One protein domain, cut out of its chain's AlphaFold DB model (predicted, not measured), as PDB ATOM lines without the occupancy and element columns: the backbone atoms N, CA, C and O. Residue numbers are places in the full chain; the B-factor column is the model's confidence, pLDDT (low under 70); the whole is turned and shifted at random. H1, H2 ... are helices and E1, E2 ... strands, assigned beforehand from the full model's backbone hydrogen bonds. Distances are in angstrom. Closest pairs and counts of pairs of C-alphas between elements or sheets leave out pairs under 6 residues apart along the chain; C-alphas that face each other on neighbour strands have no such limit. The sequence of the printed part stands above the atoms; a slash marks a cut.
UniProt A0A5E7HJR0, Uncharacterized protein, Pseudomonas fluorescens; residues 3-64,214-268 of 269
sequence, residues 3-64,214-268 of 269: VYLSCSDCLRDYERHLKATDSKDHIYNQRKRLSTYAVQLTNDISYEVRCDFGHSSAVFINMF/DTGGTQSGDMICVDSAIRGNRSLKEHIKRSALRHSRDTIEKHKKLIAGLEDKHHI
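Overview. This is residues 3 to 64 and 214 to 268 of the 269 residues of an uncharacterized protein of Pseudomonas fluorescens (UniProt A0A5E7HJR0). A small sandwich, the three-stranded sheet E3 E4 E5 face to face with the crossed two-stranded sheet E1 E2, has a helical hairpin, H1 and H2, standing out from it. A single long helix, H3, runs past the side of E1 and E2 with a gap between, and much of it stands free. The printed part has 117 residues with three named helices and five named strands, along the chain E1 H1 H2 E2 E3 E4 E5 H3, and its class is mixed, helices and strands. The larger sheet has the order E3, E4, E5 and is mixed; E1 and E2 are antiparallel. The whole is loose, with a radius of gyration of the C-alphas of 17.2 A and spans of 47 by 39 by 33 A.

Along the chain. In the larger sheet, E3 is residues 46 to 50, 13.1 A long; E4 is residues 56 to 61, 15.7 A; E5 is residues 218 to 224, 15.5 A. E1 is residues 3 to 6, beginning at C-alpha 3 (-30.464, -89.340, -4.329), and E2 is residues 36 to 40. H1 is residues 8 to 18, 15.1 A long, and H2 is residues 24 to 33, 14.9 A. H3 is residues 236 to 266, 43.8 A long, from C-alpha 236 (-33.875, -73.714, 8.591) to C-alpha 266 (-47.522, -96.032, -26.591).

Arrangement. The sheet E3 E4 E5 is only just strongly twisted, its C-alphas up to 4.2 A off the best plane. E3 and E4 form an antiparallel hairpin, with N 47 and O 59 at 2.9 A; E4 and E5 are parallel, with N 58 and O 218 at 2.7 A. The parts of the two sheets that face each other are 9.4 A centre to centre, their strands at 66 degrees. Between them, the closest C-alphas of E2 and E3 are those of Tyr 37 and Val 49, 6.8 A apart. E1 and E2 have N 37 and O 5 at 2.8 A. H1 is on the larger sheet, over E4 and E5, and stands up from it, rising 66 degrees; its closest C-alpha pair with E5 is Ser 8 and Ser 220, 5.8 A. H1 and H2 touch as a helical hairpin, closest at the C-alphas of Cys 10 and Arg 33, 5.2 A, at a shallow tilt of 20 degrees, opposite ways. H2 is not on that sheet. H3 touches no helix and is apart from E1, E2, E3 and E4. In H1 every O i to N i+4 pair is within hydrogen-bond range; in H2 4 of 6 are, in H3 26 of 27.

Size, cuts and confidence. The C-alphas farthest apart, of Asn 233 and Ile 268, are 52.3 A apart. Residues 65 to 213 are not printed, and C-alphas 64 and 214 are 23.0 A apart across the cut. E5 to H3 is a long link of 11 residues. Mean pLDDT of the printed part is 76.5; residues 18 to 34, 221 to 223, 225 and 265 to 268 are under 70.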
ATOM      1  N   VAL A   3     -31.601 -90.193  -3.986       75.25
ATOM      2  CA  VAL A   3     -30.464 -89.340  -4.329       75.25
ATOM      3  C   VAL A   3     -29.949 -89.744  -5.695       75.25
ATOM      4  O   VAL A   3     -29.937 -90.921  -6.042       75.25
ATOM      5  N   TYR A   4     -29.554 -88.755  -6.481       77.69
ATOM      6  CA  TYR A   4     -29.014 -88.971  -7.810       77.69
ATOM      7  C   TYR A   4     -27.494 -88.916  -7.719       77.69
ATOM      8  O   TYR A   4     -26.929 -87.866  -7.421       77.69
ATOM      9  N   LEU A   5     -26.847 -90.059  -7.935       79.12
ATOM     10  CA  LEU A   5     -25.398 -90.204  -7.822       79.12
ATOM     11  C   LEU A   5     -24.794 -90.454  -9.202       79.12
ATOM     12  O   LEU A   5     -25.357 -91.181 -10.021       79.12
ATOM     13  N   SER A   6     -23.641 -89.851  -9.465       81.06
ATOM     14  CA  SER A   6     -22.879 -90.108 -10.687       81.06
ATOM     15  C   SER A   6     -22.014 -91.357 -10.522       81.06
ATOM     16  O   SER A   6     -21.506 -91.630  -9.435       81.06
ATOM     17  N   CYS A   7     -21.808 -92.101 -11.609       81.81
ATOM     18  CA  CYS A   7     -20.831 -93.188 -11.638       81.81
ATOM     19  C   CYS A   7     -19.411 -92.604 -11.704       81.81
ATOM     20  O   CYS A   7     -19.078 -91.906 -12.663       81.81
ATOM     21  N   SER A   8     -18.577 -92.889 -10.703       79.25
ATOM     22  CA  SER A   8     -17.211 -92.354 -10.622       79.25
ATOM     23  C   SER A   8     -16.297 -92.890 -11.718       79.25
ATOM     24  O   SER A   8     -15.487 -92.149 -12.264       79.25
ATOM     25  N   ASP A   9     -16.466 -94.145 -12.134       79.62
ATOM     26  CA  ASP A   9     -15.736 -94.687 -13.284       79.62
ATOM     27  C   ASP A   9     -16.097 -93.954 -14.585       79.62
ATOM     28  O   ASP A   9     -15.215 -93.582 -15.359       79.62
ATOM     29  N   CYS A  10     -17.380 -93.636 -14.795       80.50
ATOM     30  CA  CYS A  10     -17.792 -92.845 -15.955       80.50
ATOM     31  C   CYS A  10     -17.278 -91.397 -15.905       80.50
ATOM     32  O   CYS A  10     -16.927 -90.861 -16.959       80.50
ATOM     33  N   LEU A  11     -17.205 -90.783 -14.717       78.38
ATOM     34  CA  LEU A  11     -16.602 -89.458 -14.524       78.38
ATOM     35  C   LEU A  11     -15.105 -89.475 -14.854       78.38
ATOM     36  O   LEU A  11     -14.642 -88.645 -15.634       78.38
ATOM     37  N   ARG A  12     -14.361 -90.460 -14.341       77.62
ATOM     38  CA  ARG A  12     -12.924 -90.618 -14.618       77.62
ATOM     39  C   ARG A  12     -12.642 -90.844 -16.097       77.62
ATOM     40  O   ARG A  12     -11.723 -90.239 -16.650       77.62
ATOM     41  N   ASP A  13     -13.431 -91.687 -16.752       77.62
ATOM     42  CA  ASP A  13     -13.322 -91.880 -18.196       77.62
ATOM     43  C   ASP A  13     -13.620 -90.585 -18.956       77.62
ATOM     44  O   ASP A  13     -12.896 -90.232 -19.887       77.62
ATOM     45  N   TYR A  14     -14.657 -89.847 -18.551       75.56
ATOM     46  CA  TYR A  14     -14.983 -88.553 -19.147       75.56
ATOM     47  C   TYR A  14     -13.824 -87.555 -19.015       75.56
ATOM     48  O   TYR A  14     -13.429 -86.953 -20.011       75.56
ATOM     49  N   GLU A  15     -13.214 -87.431 -17.835       73.94
ATOM     50  CA  GLU A  15     -12.048 -86.568 -17.611       73.94
ATOM     51  C   GLU A  15     -10.833 -86.972 -18.456       73.94
ATOM     52  O   GLU A  15     -10.116 -86.107 -18.968       73.94
ATOM     53  N   ARG A  16     -10.592 -88.279 -18.630       73.62
ATOM     54  CA  ARG A  16      -9.532 -88.788 -19.515       73.62
ATOM     55  C   ARG A  16      -9.787 -88.394 -20.967       73.62
ATOM     56  O   ARG A  16      -8.859 -87.964 -21.645       73.62
ATOM     57  N   HIS A  17     -11.034 -88.498 -21.424       70.00
ATOM     58  CA  HIS A  17     -11.419 -88.126 -22.784       70.00
ATOM     59  C   HIS A  17     -11.435 -86.610 -23.015       70.00
ATOM     60  O   HIS A  17     -11.080 -86.177 -24.100       70.00
ATOM     61  N   LEU A  18     -11.766 -85.785 -22.016       65.94
ATOM     62  CA  LEU A  18     -11.662 -84.323 -22.133       65.94
ATOM     63  C   LEU A  18     -10.232 -83.847 -22.428       65.94
ATOM     64  O   LEU A  18     -10.044 -82.829 -23.088       65.94
ATOM     65  N   LYS A  19      -9.224 -84.582 -21.949       64.25
ATOM     66  CA  LYS A  19      -7.806 -84.280 -22.197       64.25
ATOM     67  C   LYS A  19      -7.328 -84.711 -23.590       64.25
ATOM     68  O   LYS A  19      -6.211 -84.369 -23.967       64.25
ATOM     69  N   ALA A  20      -8.155 -85.432 -24.346       63.44
ATOM     70  CA  ALA A  20      -7.874 -85.907 -25.695       63.44
ATOM     71  C   ALA A  20      -8.972 -85.403 -26.656       63.44
ATOM     72  O   ALA A  20     -10.008 -86.037 -26.813       63.44
ATOM     73  N   THR A  21      -8.794 -84.243 -27.291       59.09
ATOM     74  CA  THR A  21      -9.680 -83.768 -28.384       59.09
ATOM     75  C   THR A  21      -9.582 -84.731 -29.592       59.09
ATOM     76  O   THR A  21      -8.529 -85.334 -29.773       59.09
ATOM     77  N   ASP A  22     -10.553 -84.975 -30.487       54.97
ATOM     78  CA  ASP A  22     -11.657 -84.163 -31.024       54.97
ATOM     79  C   ASP A  22     -12.642 -85.079 -31.814       54.97
ATOM     80  O   ASP A  22     -12.190 -85.888 -32.624       54.97
ATOM     81  N   SER A  23     -13.970 -84.994 -31.618       51.31
ATOM     82  CA  SER A  23     -15.005 -85.544 -32.537       51.31
ATOM     83  C   SER A  23     -16.438 -85.229 -32.056       51.31
ATOM     84  O   SER A  23     -16.721 -85.216 -30.859       51.31
ATOM     85  N   LYS A  24     -17.385 -85.007 -32.981       50.34
ATOM     86  CA  LYS A  24     -18.803 -84.724 -32.662       50.34
ATOM     87  C   LYS A  24     -19.574 -85.946 -32.130       50.34
ATOM     88  O   LYS A  24     -20.443 -85.762 -31.278       50.34
ATOM     89  N   ASP A  25     -19.206 -87.169 -32.522       50.31
ATOM     90  CA  ASP A  25     -19.752 -88.415 -31.940       50.31
ATOM     91  C   ASP A  25     -19.283 -88.626 -30.494       50.31
ATOM     92  O   ASP A  25     -19.953 -89.262 -29.673       50.31
ATOM     93  N   HIS A  26     -18.148 -88.014 -30.147       54.53
ATOM     94  CA  HIS A  26     -17.610 -88.022 -28.796       54.53
ATOM     95  C   HIS A  26     -18.539 -87.296 -27.815       54.53
ATOM     96  O   HIS A  26     -18.705 -87.759 -26.692       54.53
ATOM     97  N   ILE A  27     -19.213 -86.219 -28.235       50.03
ATOM     98  CA  ILE A  27     -20.056 -85.383 -27.363       50.03
ATOM     99  C   ILE A  27     -21.317 -86.133 -26.895       50.03
ATOM    100  O   ILE A  27     -21.710 -86.009 -25.733       50.03
ATOM    101  N   TYR A  28     -21.945 -86.939 -27.759       49.16
ATOM    102  CA  TYR A  28     -23.148 -87.706 -27.403       49.16
ATOM    103  C   TYR A  28     -22.829 -88.831 -26.401       49.16
ATOM    104  O   TYR A  28     -23.473 -88.939 -25.355       49.16
ATOM    105  N   ASN A  29     -21.761 -89.598 -26.653       53.50
ATOM    106  CA  ASN A  29     -21.282 -90.628 -25.722       53.50
ATOM    107  C   ASN A  29     -20.727 -90.035 -24.413       53.50
ATOM    108  O   ASN A  29     -20.893 -90.631 -23.349       53.50
ATOM    109  N   GLN A  30     -20.124 -88.844 -24.457       55.97
ATOM    110  CA  GLN A  30     -19.667 -88.116 -23.270       55.97
ATOM    111  C   GLN A  30     -20.831 -87.628 -22.393       55.97
ATOM    112  O   GLN A  30     -20.771 -87.776 -21.175       55.97
ATOM    113  N   ARG A  31     -21.924 -87.112 -22.979       52.62
ATOM    114  CA  ARG A  31     -23.121 -86.711 -22.211       52.62
ATOM    115  C   ARG A  31     -23.786 -87.897 -21.515       52.62
ATOM    116  O   ARG A  31     -24.188 -87.765 -20.364       52.62
ATOM    117  N   LYS A  32     -23.840 -89.067 -22.163       55.53
ATOM    118  CA  LYS A  32     -24.388 -90.291 -21.552       55.53
ATOM    119  C   LYS A  32     -23.543 -90.773 -20.358       55.53
ATOM    120  O   LYS A  32     -24.098 -91.293 -19.392       55.53
ATOM    121  N   ARG A  33     -22.225 -90.529 -20.372       59.03
ATOM    122  CA  ARG A  33     -21.297 -90.827 -19.259       59.03
ATOM    123  C   ARG A  33     -21.443 -89.896 -18.045       59.03
ATOM    124  O   ARG A  33     -21.011 -90.272 -16.964       59.03
ATOM    125  N   LEU A  34     -22.097 -88.739 -18.181       66.25
ATOM    126  CA  LEU A  34     -22.393 -87.815 -17.071       66.25
ATOM    127  C   LEU A  34     -23.792 -88.018 -16.466       66.25
ATOM    128  O   LEU A  34     -24.280 -87.175 -15.713       66.25
ATOM    129  N   SER A  35     -24.451 -89.127 -16.805       72.25
ATOM    130  CA  SER A  35     -25.768 -89.454 -16.265       72.25
ATOM    131  C   SER A  35     -25.700 -89.690 -14.758       72.25
ATOM    132  O   SER A  35     -24.768 -90.316 -14.246       72.25
ATOM    133  N   THR A  36     -26.728 -89.220 -14.058       77.25
ATOM    134  CA  THR A  36     -26.949 -89.534 -12.652       77.25
ATOM    135  C   THR A  36     -27.947 -90.677 -12.519       77.25
ATOM    136  O   THR A  36     -28.931 -90.769 -13.258       77.25
ATOM    137  N   TYR A  37     -27.693 -91.546 -11.551       79.75
ATOM    138  CA  TYR A  37     -28.472 -92.743 -11.283       79.75
ATOM    139  C   TYR A  37     -29.208 -92.563  -9.962       79.75
ATOM    140  O   TYR A  37     -28.617 -92.160  -8.958       79.75
ATOM    141  N   ALA A  38     -30.514 -92.824  -9.976       79.94
ATOM    142  CA  ALA A  38     -31.330 -92.740  -8.779       79.94
ATOM    143  C   ALA A  38     -30.985 -93.904  -7.849       79.94
ATOM    144  O   ALA A  38     -31.134 -95.067  -8.222       79.94
ATOM    145  N   VAL A  39     -30.584 -93.586  -6.624       81.06
ATOM    146  CA  VAL A  39     -30.367 -94.564  -5.565       81.06
ATOM    147  C   VAL A  39     -31.327 -94.296  -4.417       81.06
ATOM    148  O   VAL A  39     -31.579 -93.152  -4.025       81.06
ATOM    149  N   GLN A  40     -31.903 -95.372  -3.888       82.75
ATOM    150  CA  GLN A  40     -32.742 -95.310  -2.704       82.75
ATOM    151  C   GLN A  40     -31.866 -95.129  -1.466       82.75
ATOM    152  O   GLN A  40     -30.975 -95.937  -1.211       82.75
ATOM    153  N   LEU A  41     -32.148 -94.087  -0.684       80.31
ATOM    154  CA  LEU A  41     -31.464 -93.892   0.589       80.31
ATOM    155  C   LEU A  41     -31.837 -94.982   1.592       80.31
ATOM    156  O   LEU A  41     -32.997 -95.383   1.706       80.31
ATOM    157  N   THR A  42     -30.830 -95.414   2.337       82.88
ATOM    158  CA  THR A  42     -30.920 -96.380   3.431       82.88
ATOM    159  C   THR A  42     -30.163 -95.822   4.645       82.88
ATOM    160  O   THR A  42     -29.768 -94.657   4.664       82.88
ATOM    161  N   ASN A  43     -29.957 -96.641   5.678       78.75
ATOM    162  CA  ASN A  43     -29.131 -96.268   6.835       78.75
ATOM    163  C   ASN A  43     -27.617 -96.427   6.580       78.75
ATOM    164  O   ASN A  43     -26.802 -96.184   7.477       78.75
ATOM    165  N   ASP A  44     -27.240 -96.885   5.387       81.31
ATOM    166  CA  ASP A  44     -25.854 -96.964   4.953       81.31
ATOM    167  C   ASP A  44     -25.397 -95.603   4.385       81.31
ATOM    168  O   ASP A  44     -26.199 -94.775   3.946       81.31
ATOM    169  N   ILE A  45     -24.088 -95.347   4.426       78.00
ATOM    170  CA  ILE A  45     -23.482 -94.089   3.942       78.00
ATOM    171  C   ILE A  45     -22.691 -94.279   2.645       78.00
ATOM    172  O   ILE A  45     -22.117 -93.335   2.107       78.00
ATOM    173  N   SER A  46     -22.641 -95.507   2.131       84.06
ATOM    174  CA  SER A  46     -22.122 -95.820   0.800       84.06
ATOM    175  C   SER A  46     -23.164 -96.575   0.001       84.06
ATOM    176  O   SER A  46     -23.883 -97.418   0.533       84.06
ATOM    177  N   TYR A  47     -23.229 -96.256  -1.283       84.81
ATOM    178  CA  TYR A  47     -24.283 -96.695  -2.175       84.81
ATOM    179  C   TYR A  47     -23.679 -97.251  -3.454       84.81
ATOM    180  O   TYR A  47     -22.767 -96.655  -4.024       84.81
ATOM    181  N   GLU A  48     -24.187 -98.393  -3.906       85.94
ATOM    182  CA  GLU A  48     -23.776 -98.969  -5.181       85.94
ATOM    183  C   GLU A  48     -24.457 -98.215  -6.329       85.94
ATOM    184  O   GLU A  48     -25.684 -98.118  -6.389       85.94
ATOM    185  N   VAL A  49     -23.656 -97.697  -7.257       86.00
ATOM    186  CA  VAL A  49     -24.121 -97.125  -8.520       86.00
ATOM    187  C   VAL A  49     -23.767 -98.093  -9.637       86.00
ATOM    188  O   VAL A  49     -22.590 -98.292  -9.936       86.00
ATOM    189  N   ARG A  50     -24.794 -98.666 -10.270       85.94
ATOM    190  CA  ARG A  50     -24.661 -99.478 -11.484       85.94
ATOM    191  C   ARG A  50     -25.030 -98.635 -12.691       85.94
ATOM    192  O   ARG A  50     -26.157 -98.151 -12.770       85.94
ATOM    193  N   CYS A  51     -24.079 -98.430 -13.595       84.94
ATOM    194  CA  CYS A  51     -24.282 -97.585 -14.767       84.94
ATOM    195  C   CYS A  51     -24.613 -98.396 -16.028       84.94
ATOM    196  O   CYS A  51     -24.293 -99.582 -16.118       84.94
ATOM    197  N   ASP A  52     -25.166 -97.731 -17.047       82.50
ATOM    198  CA  ASP A  52     -25.518 -98.357 -18.336       82.50
ATOM    199  C   ASP A  52     -24.300 -98.908 -19.105       82.50
ATOM    200  O   ASP A  52     -24.451 -99.674 -20.053       82.50
ATOM    201  N   PHE A  53     -23.085 -98.509 -18.712       81.19
ATOM    202  CA  PHE A  53     -21.822 -98.969 -19.296       81.19
ATOM    203  C   PHE A  53     -21.217-100.173 -18.555       81.19
ATOM    204  O   PHE A  53     -20.111-100.593 -18.882       81.19
ATOM    205  N   GLY A  54     -21.924-100.734 -17.566       82.62
ATOM    206  CA  GLY A  54     -21.511-101.944 -16.852       82.62
ATOM    207  C   GLY A  54     -20.569-101.717 -15.667       82.62
ATOM    208  O   GLY A  54     -20.118-102.689 -15.068       82.62
ATOM    209  N   HIS A  55     -20.281-100.468 -15.287       84.56
ATOM    210  CA  HIS A  55     -19.546-100.185 -14.052       84.56
ATOM    211  C   HIS A  55     -20.444-100.386 -12.827       84.56
ATOM    212  O   HIS A  55     -21.627-100.034 -12.849       84.56
ATOM    213  N   SER A  56     -19.852-100.893 -11.746       84.38
ATOM    214  CA  SER A  56     -20.431-100.895 -10.405       84.38
ATOM    215  C   SER A  56     -19.461-100.196  -9.461       84.38
ATOM    216  O   SER A  56     -18.360-100.698  -9.226       84.38
ATOM    217  N   SER A  57     -19.865 -99.041  -8.938       80.56
ATOM    218  CA  SER A  57     -19.026 -98.228  -8.057       80.56
ATOM    219  C   SER A  57     -19.721 -97.996  -6.714       80.56
ATOM    220  O   SER A  57     -20.872 -97.564  -6.660       80.56
ATOM    221  N   ALA A  58     -19.011 -98.236  -5.613       82.44
ATOM    222  CA  ALA A  58     -19.406 -97.851  -4.266       82.44
ATOM    223  C   ALA A  58     -19.143 -96.353  -4.079       82.44
ATOM    224  O   ALA A  58     -18.002 -95.931  -3.875       82.44
ATOM    225  N   VAL A  59     -20.195 -95.544  -4.163       80.88
ATOM    226  CA  VAL A  59     -20.131 -94.092  -4.001       80.88
ATOM    227  C   VAL A  59     -20.407 -93.727  -2.547       80.88
ATOM    228  O   VAL A  59     -21.428 -94.111  -1.976       80.88
ATOM    229  N   PHE A  60     -19.490 -92.972  -1.946       79.06
ATOM    230  CA  PHE A  60     -19.606 -92.505  -0.569       79.06
ATOM    231  C   PHE A  60     -20.367 -91.176  -0.511       79.06
ATOM    232  O   PHE A  60     -19.993 -90.208  -1.181       79.06
ATOM    233  N   ILE A  61     -21.414 -91.119   0.316       78.75
ATOM    234  CA  ILE A  61     -22.105 -89.873   0.652       78.75
ATOM    235  C   ILE A  61     -21.496 -89.344   1.947       78.75
ATOM    236  O   ILE A  61     -21.600 -89.974   2.996       78.75
ATOM    237  N   ASN A  62     -20.889 -88.159   1.887       75.44
ATOM    238  CA  ASN A  62     -20.199 -87.549   3.025       75.44
ATOM    239  C   ASN A  62     -21.143 -86.857   4.017       75.44
ATOM    240  O   ASN A  62     -20.957 -85.688   4.373       75.44
ATOM    241  N   MET A  63     -22.167 -87.579   4.448       77.44
ATOM    242  CA  MET A  63     -23.119 -87.134   5.453       77.44
ATOM    243  C   MET A  63     -23.207 -88.145   6.580       77.44
ATOM    244  O   MET A  63     -23.148 -89.355   6.369       77.44
ATOM    245  N   PHE A  64     -23.429 -87.643   7.786       84.81
ATOM    246  CA  PHE A  64     -23.819 -88.502   8.892       84.81
ATOM    247  C   PHE A  64     -25.287 -88.900   8.798       84.81
ATOM    248  O   PHE A  64     -26.118 -88.143   8.300       84.81
ATOM    249  N   ASP A 214     -17.300-106.586  -1.547       85.81
ATOM    250  CA  ASP A 214     -17.430-108.043  -1.418       85.81
ATOM    251  C   ASP A 214     -18.340-108.644  -2.515       85.81
ATOM    252  O   ASP A 214     -18.209-109.820  -2.851       85.81
ATOM    253  N   THR A 215     -19.226-107.845  -3.127       82.12
ATOM    254  CA  THR A 215     -20.069-108.245  -4.270       82.12
ATOM    255  C   THR A 215     -19.469-107.885  -5.634       82.12
ATOM    256  O   THR A 215     -20.142-108.030  -6.655       82.12
ATOM    257  N   GLY A 216     -18.206-107.442  -5.673       77.88
ATOM    258  CA  GLY A 216     -17.472-107.119  -6.901       77.88
ATOM    259  C   GLY A 216     -17.540-105.653  -7.340       77.88
ATOM    260  O   GLY A 216     -17.040-105.330  -8.417       77.88
ATOM    261  N   GLY A 217     -18.133-104.762  -6.539       77.44
ATOM    262  CA  GLY A 217     -18.117-103.321  -6.801       77.44
ATOM    263  C   GLY A 217     -16.743-102.691  -6.548       77.44
ATOM    264  O   GLY A 217     -15.966-103.152  -5.711       77.44
ATOM    265  N   THR A 218     -16.431-101.603  -7.249       79.56
ATOM    266  CA  THR A 218     -15.185-100.847  -7.058       79.56
ATOM    267  C   THR A 218     -15.393 -99.706  -6.068       79.56
ATOM    268  O   THR A 218     -16.424 -99.037  -6.078       79.56
ATOM    269  N   GLN A 219     -14.422 -99.434  -5.194       79.25
ATOM    270  CA  GLN A 219     -14.508 -98.249  -4.343       79.25
ATOM    271  C   GLN A 219     -14.310 -96.981  -5.187       79.25
ATOM    272  O   GLN A 219     -13.299 -96.825  -5.879       79.25
ATOM    273  N   SER A 220     -15.265 -96.054  -5.098       73.19
ATOM    274  CA  SER A 220     -15.138 -94.731  -5.700       73.19
ATOM    275  C   SER A 220     -14.021 -93.927  -5.026       73.19
ATOM    276  O   SER A 220     -13.933 -93.891  -3.798       73.19
ATOM    277  N   GLY A 221     -13.199 -93.241  -5.826       66.50
ATOM    278  CA  GLY A 221     -12.316 -92.179  -5.326       66.50
ATOM    279  C   GLY A 221     -13.062 -90.865  -5.067       66.50
ATOM    280  O   GLY A 221     -12.578 -90.016  -4.323       66.50
ATOM    281  N   ASP A 222     -14.252 -90.726  -5.652       65.56
ATOM    282  CA  ASP A 222     -15.081 -89.535  -5.541       65.56
ATOM    283  C   ASP A 222     -16.026 -89.639  -4.352       65.56
ATOM    284  O   ASP A 222     -16.657 -90.675  -4.107       65.56
ATOM    285  N   MET A 223     -16.142 -88.518  -3.649       68.94
ATOM    286  CA  MET A 223     -17.001 -88.340  -2.496       68.94
ATOM    287  C   MET A 223     -18.084 -87.323  -2.835       68.94
ATOM    288  O   MET A 223     -17.785 -86.178  -3.178       68.94
ATOM    289  N   ILE A 224     -19.347 -87.721  -2.701       70.12
ATOM    290  CA  ILE A 224     -20.467 -86.815  -2.945       70.12
ATOM    291  C   ILE A 224     -20.815 -86.113  -1.636       70.12
ATOM    292  O   ILE A 224     -21.154 -86.742  -0.633       70.12
ATOM    293  N   CYS A 225     -20.723 -84.785  -1.650       67.31
ATOM    294  CA  CYS A 225     -21.204 -83.947  -0.563       67.31
ATOM    295  C   CYS A 225     -22.616 -83.471  -0.901       67.31
ATOM    296  O   CYS A 225     -22.845 -82.879  -1.957       67.31
ATOM    297  N   VAL A 226     -23.557 -83.729  -0.006       73.06
ATOM    298  CA  VAL A 226     -24.918 -83.199  -0.100       73.06
ATOM    299  C   VAL A 226     -24.987 -81.940   0.764       73.06
ATOM    300  O   VAL A 226     -24.315 -81.835   1.792       73.06
ATOM    301  N   ASP A 227     -25.773 -80.957   0.328       82.50
ATOM    302  CA  ASP A 227     -25.912 -79.671   1.014       82.50
ATOM    303  C   ASP A 227     -26.645 -79.833   2.358       82.50
ATOM    304  O   ASP A 227     -27.862 -79.730   2.404       82.50
ATOM    305  N   SER A 228     -25.898 -80.063   3.441       86.94
ATOM    306  CA  SER A 228     -26.411 -80.239   4.809       86.94
ATOM    307  C   SER A 228     -26.838 -78.911   5.444       86.94
ATOM    308  O   SER A 228     -26.070 -77.942   5.471       86.94
ATOM    309  N   ALA A 229     -28.047 -78.850   6.004       90.00
ATOM    310  CA  ALA A 229     -28.490 -77.731   6.831       90.00
ATOM    311  C   ALA A 229     -27.549 -77.494   8.026       90.00
ATOM    312  O   ALA A 229     -27.171 -76.355   8.293       90.00
ATOM    313  N   ILE A 230     -27.104 -78.575   8.676       90.25
ATOM    314  CA  ILE A 230     -26.325 -78.559   9.928       90.25
ATOM    315  C   ILE A 230     -24.922 -77.973   9.722       90.25
ATOM    316  O   ILE A 230     -24.387 -77.292  10.594       90.25
ATOM    317  N   ARG A 231     -24.315 -78.197   8.549       86.25
ATOM    318  CA  ARG A 231     -23.006 -77.613   8.189       86.25
ATOM    319  C   ARG A 231     -23.125 -76.246   7.514       86.25
ATOM    320  O   ARG A 231     -22.129 -75.544   7.376       86.25
ATOM    321  N   GLY A 232     -24.324 -75.879   7.063       79.81
ATOM    322  CA  GLY A 232     -24.559 -74.744   6.172       79.81
ATOM    323  C   GLY A 232     -24.544 -73.362   6.826       79.81
ATOM    324  O   GLY A 232     -24.726 -72.392   6.097       79.81
ATOM    325  N   ASN A 233     -24.362 -73.273   8.153       84.50
ATOM    326  CA  ASN A 233     -24.369 -72.035   8.949       84.50
ATOM    327  C   ASN A 233     -25.480 -71.046   8.538       84.50
ATOM    328  O   ASN A 233     -25.222 -69.887   8.219       84.50
ATOM    329  N   ARG A 234     -26.716 -71.540   8.481       91.12
ATOM    330  CA  ARG A 234     -27.900 -70.812   8.008       91.12
ATOM    331  C   ARG A 234     -29.136 -71.282   8.764       91.12
ATOM    332  O   ARG A 234     -29.139 -72.392   9.290       91.12
ATOM    333  N   SER A 235     -30.181 -70.459   8.769       95.25
ATOM    334  CA  SER A 235     -31.477 -70.834   9.357       95.25
ATOM    335  C   SER A 235     -32.151 -71.970   8.584       95.25
ATOM    336  O   SER A 235     -31.911 -72.151   7.381       95.25
ATOM    337  N   LEU A 236     -33.063 -72.688   9.241       96.12
ATOM    338  CA  LEU A 236     -33.875 -73.714   8.591       96.12
ATOM    339  C   LEU A 236     -34.732 -73.094   7.485       96.12
ATOM    340  O   LEU A 236     -34.798 -73.629   6.381       96.12
ATOM    341  N   LYS A 237     -35.315 -71.916   7.733       94.94
ATOM    342  CA  LYS A 237     -36.114 -71.187   6.733       94.94
ATOM    343  C   LYS A 237     -35.325 -70.889   5.457       94.94
ATOM    344  O   LYS A 237     -35.854 -71.023   4.354       94.94
ATOM    345  N   GLU A 238     -34.072 -70.460   5.585       94.56
ATOM    346  CA  GLU A 238     -33.209 -70.214   4.429       94.56
ATOM    347  C   GLU A 238     -32.849 -71.516   3.711       94.56
ATOM    348  O   GLU A 238     -32.926 -71.595   2.483       94.56
ATOM    349  N   HIS A 239     -32.502 -72.553   4.471       95.56
ATOM    350  CA  HIS A 239     -32.177 -73.852   3.910       95.56
ATOM    351  C   HIS A 239     -33.359 -74.462   3.134       95.56
ATOM    352  O   HIS A 239     -33.179 -74.874   1.988       95.56
ATOM    353  N   ILE A 240     -34.575 -74.410   3.686       94.31
ATOM    354  CA  ILE A 240     -35.819 -74.847   3.035       94.31
ATOM    355  C   ILE A 240     -36.025 -74.130   1.702       94.31
ATOM    356  O   ILE A 240     -36.332 -74.784   0.712       94.31
ATOM    357  N   LYS A 241     -35.797 -72.811   1.618       92.62
ATOM    358  CA  LYS A 241     -35.915 -72.076   0.343       92.62
ATOM    359  C   LYS A 241     -34.960 -72.610  -0.728       92.62
ATOM    360  O   LYS A 241     -35.350 -72.751  -1.885       92.62
ATOM    361  N   ARG A 242     -33.712 -72.920  -0.361       90.50
ATOM    362  CA  ARG A 242     -32.725 -73.487  -1.300       90.50
ATOM    363  C   ARG A 242     -33.089 -74.919  -1.689       90.50
ATOM    364  O   ARG A 242     -33.004 -75.273  -2.864       90.50
ATOM    365  N   SER A 243     -33.517 -75.720  -0.718       89.69
ATOM    366  CA  SER A 243     -33.956 -77.096  -0.941       89.69
ATOM    367  C   SER A 243     -35.225 -77.156  -1.794       89.69
ATOM    368  O   SER A 243     -35.289 -78.006  -2.675       89.69
ATOM    369  N   ALA A 244     -36.153 -76.204  -1.660       88.31
ATOM    370  CA  ALA A 244     -37.331 -76.073  -2.519       88.31
ATOM    371  C   ALA A 244     -36.940 -75.888  -3.991       88.31
ATOM    372  O   ALA A 244     -37.426 -76.617  -4.847       88.31
ATOM    373  N   LEU A 245     -36.007 -74.974  -4.290       85.38
ATOM    374  CA  LEU A 245     -35.544 -74.736  -5.665       85.38
ATOM    375  C   LEU A 245     -34.935 -75.996  -6.297       85.38
ATOM    376  O   LEU A 245     -35.236 -76.322  -7.446       85.38
ATOM    377  N   ARG A 246     -34.097 -76.719  -5.542       81.06
ATOM    378  CA  ARG A 246     -33.520 -77.995  -5.994       81.06
ATOM    379  C   ARG A 246     -34.597 -79.049  -6.201       81.06
ATOM    380  O   ARG A 246     -34.657 -79.653  -7.265       81.06
ATOM    381  N   HIS A 247     -35.469 -79.217  -5.211       80.44
ATOM    382  CA  HIS A 247     -36.545 -80.193  -5.247       80.44
ATOM    383  C   HIS A 247     -37.480 -79.953  -6.438       80.44
ATOM    384  O   HIS A 247     -37.767 -80.885  -7.181       80.44
ATOM    385  N   SER A 248     -37.892 -78.708  -6.695       80.94
ATOM    386  CA  SER A 248     -38.715 -78.366  -7.859       80.94
ATOM    387  C   SER A 248     -38.026 -78.724  -9.176       80.94
ATOM    388  O   SER A 248     -38.655 -79.322 -10.048       80.94
ATOM    389  N   ARG A 249     -36.732 -78.409  -9.325       77.69
ATOM    390  CA  ARG A 249     -35.965 -78.755 -10.530       77.69
ATOM    391  C   ARG A 249     -35.902 -80.269 -10.740       77.69
ATOM    392  O   ARG A 249     -36.210 -80.745 -11.831       77.69
ATOM    393  N   ASP A 250     -35.542 -81.013  -9.701       73.38
ATOM    394  CA  ASP A 250     -35.348 -82.461  -9.781       73.38
ATOM    395  C   ASP A 250     -36.692 -83.188 -10.014       73.38
ATOM    396  O   ASP A 250     -36.769 -84.143 -10.791       73.38
ATOM    397  N   THR A 251     -37.786 -82.689  -9.426       77.06
ATOM    398  CA  THR A 251     -39.151 -83.180  -9.668       77.06
ATOM    399  C   THR A 251     -39.596 -82.937 -11.113       77.06
ATOM    400  O   THR A 251     -40.172 -83.834 -11.731       77.06
ATOM    401  N   ILE A 252     -39.288 -81.772 -11.695       78.88
ATOM    402  CA  ILE A 252     -39.561 -81.497 -13.115       78.88
ATOM    403  C   ILE A 252     -38.798 -82.478 -14.012       78.88
ATOM    404  O   ILE A 252     -39.388 -83.048 -14.929       78.88
ATOM    405  N   GLU A 253     -37.506 -82.706 -13.763       74.00
ATOM    406  CA  GLU A 253     -36.717 -83.664 -14.551       74.00
ATOM    407  C   GLU A 253     -37.243 -85.095 -14.430       74.00
ATOM    408  O   GLU A 253     -37.369 -85.796 -15.437       74.00
ATOM    409  N   LYS A 254     -37.599 -85.522 -13.214       75.62
ATOM    410  CA  LYS A 254     -38.197 -86.836 -12.973       75.62
ATOM    411  C   LYS A 254     -39.496 -87.006 -13.759       75.62
ATOM    412  O   LYS A 254     -39.659 -88.016 -14.440       75.62
ATOM    413  N   HIS A 255     -40.403 -86.030 -13.696       81.56
ATOM    414  CA  HIS A 255     -41.664 -86.096 -14.432       81.56
ATOM    415  C   HIS A 255     -41.448 -86.092 -15.947       81.56
ATOM    416  O   HIS A 255     -42.083 -86.883 -16.632       81.56
ATOM    417  N   LYS A 256     -40.498 -85.305 -16.471       79.69
ATOM    418  CA  LYS A 256     -40.128 -85.355 -17.896       79.69
ATOM    419  C   LYS A 256     -39.683 -86.754 -18.332       79.69
ATOM    420  O   LYS A 256     -40.151 -87.240 -19.354       79.69
ATOM    421  N   LYS A 257     -38.820 -87.418 -17.550       76.69
ATOM    422  CA  LYS A 257     -38.369 -88.793 -17.841       76.69
ATOM    423  C   LYS A 257     -39.513 -89.808 -17.782       76.69
ATOM    424  O   LYS A 257     -39.571 -90.701 -18.618       76.69
ATOM    425  N   LEU A 258     -40.414 -89.674 -16.804       78.31
ATOM    426  CA  LEU A 258     -41.590 -90.544 -16.679       78.31
ATOM    427  C   LEU A 258     -42.540 -90.387 -17.868       78.31
ATOM    428  O   LEU A 258     -42.991 -91.394 -18.399       78.31
ATOM    429  N   ILE A 259     -42.810 -89.149 -18.290       84.88
ATOM    430  CA  ILE A 259     -43.664 -88.857 -19.447       84.88
ATOM    431  C   ILE A 259     -43.052 -89.455 -20.717       84.88
ATOM    432  O   ILE A 259     -43.711 -90.258 -21.367       84.88
ATOM    433  N   ALA A 260     -41.774 -89.178 -21.002       80.25
ATOM    434  CA  ALA A 260     -41.090 -89.729 -22.176       80.25
ATOM    435  C   ALA A 260     -41.113 -91.272 -22.199       80.25
ATOM    436  O   ALA A 260     -41.433 -91.884 -23.211       80.25
ATOM    437  N   GLY A 261     -40.858 -91.920 -21.054       80.38
ATOM    438  CA  GLY A 261     -40.906 -93.381 -20.952       80.38
ATOM    439  C   GLY A 261     -42.311 -93.992 -21.074       80.38
ATOM    440  O   GLY A 261     -42.426 -95.194 -21.316       80.38
ATOM    441  N   LEU A 262     -43.377 -93.207 -20.880       80.62
ATOM    442  CA  LEU A 262     -44.757 -93.619 -21.162       80.62
ATOM    443  C   LEU A 262     -45.103 -93.408 -22.641       80.62
ATOM    444  O   LEU A 262     -45.726 -94.284 -23.238       80.62
ATOM    445  N   GLU A 263     -44.664 -92.301 -23.241       79.88
ATOM    446  CA  GLU A 263     -44.841 -92.003 -24.669       79.88
ATOM    447  C   GLU A 263     -44.156 -93.057 -25.557       79.88
ATOM    448  O   GLU A 263     -44.789 -93.602 -26.461       79.88
ATOM    449  N   ASP A 264     -42.926 -93.464 -25.226       71.06
ATOM    450  CA  ASP A 264     -42.196 -94.522 -25.945       71.06
ATOM    451  C   ASP A 264     -42.910 -95.888 -25.893       71.06
ATOM    452  O   ASP A 264     -42.800 -96.695 -26.817       71.06
ATOM    453  N   LYS A 265     -43.681 -96.165 -24.830       63.16
ATOM    454  CA  LYS A 265     -44.470 -97.404 -24.698       63.16
ATOM    455  C   LYS A 265     -45.767 -97.377 -25.504       63.16
ATOM    456  O   LYS A 265     -46.264 -98.441 -25.866       63.16
ATOM    457  N   HIS A 266     -46.306 -96.194 -25.793       57.59
ATOM    458  CA  HIS A 266     -47.522 -96.032 -26.591       57.59
ATOM    459  C   HIS A 266     -47.272 -96.059 -28.108       57.59
ATOM    460  O   HIS A 266     -48.225 -96.193 -28.866       57.59
ATOM    461  N   HIS A 267     -46.014 -96.018 -28.559       53.47
ATOM    462  CA  HIS A 267     -45.637 -96.161 -29.973       53.47
ATOM    463  C   HIS A 267     -45.328 -97.609 -30.417       53.47
ATOM    464  O   HIS A 267     -44.859 -97.815 -31.533       53.47
ATOM    465  N   ILE A 268     -45.596 -98.614 -29.569       50.84
ATOM    466  CA  ILE A 268     -45.380-100.051 -29.858       50.84
ATOM    467  C   ILE A 268     -46.723-100.820 -29.979       50.84
ATOM    468  O   ILE A 268     -46.745-102.049 -29.955       50.84
TER     469      ILE A 268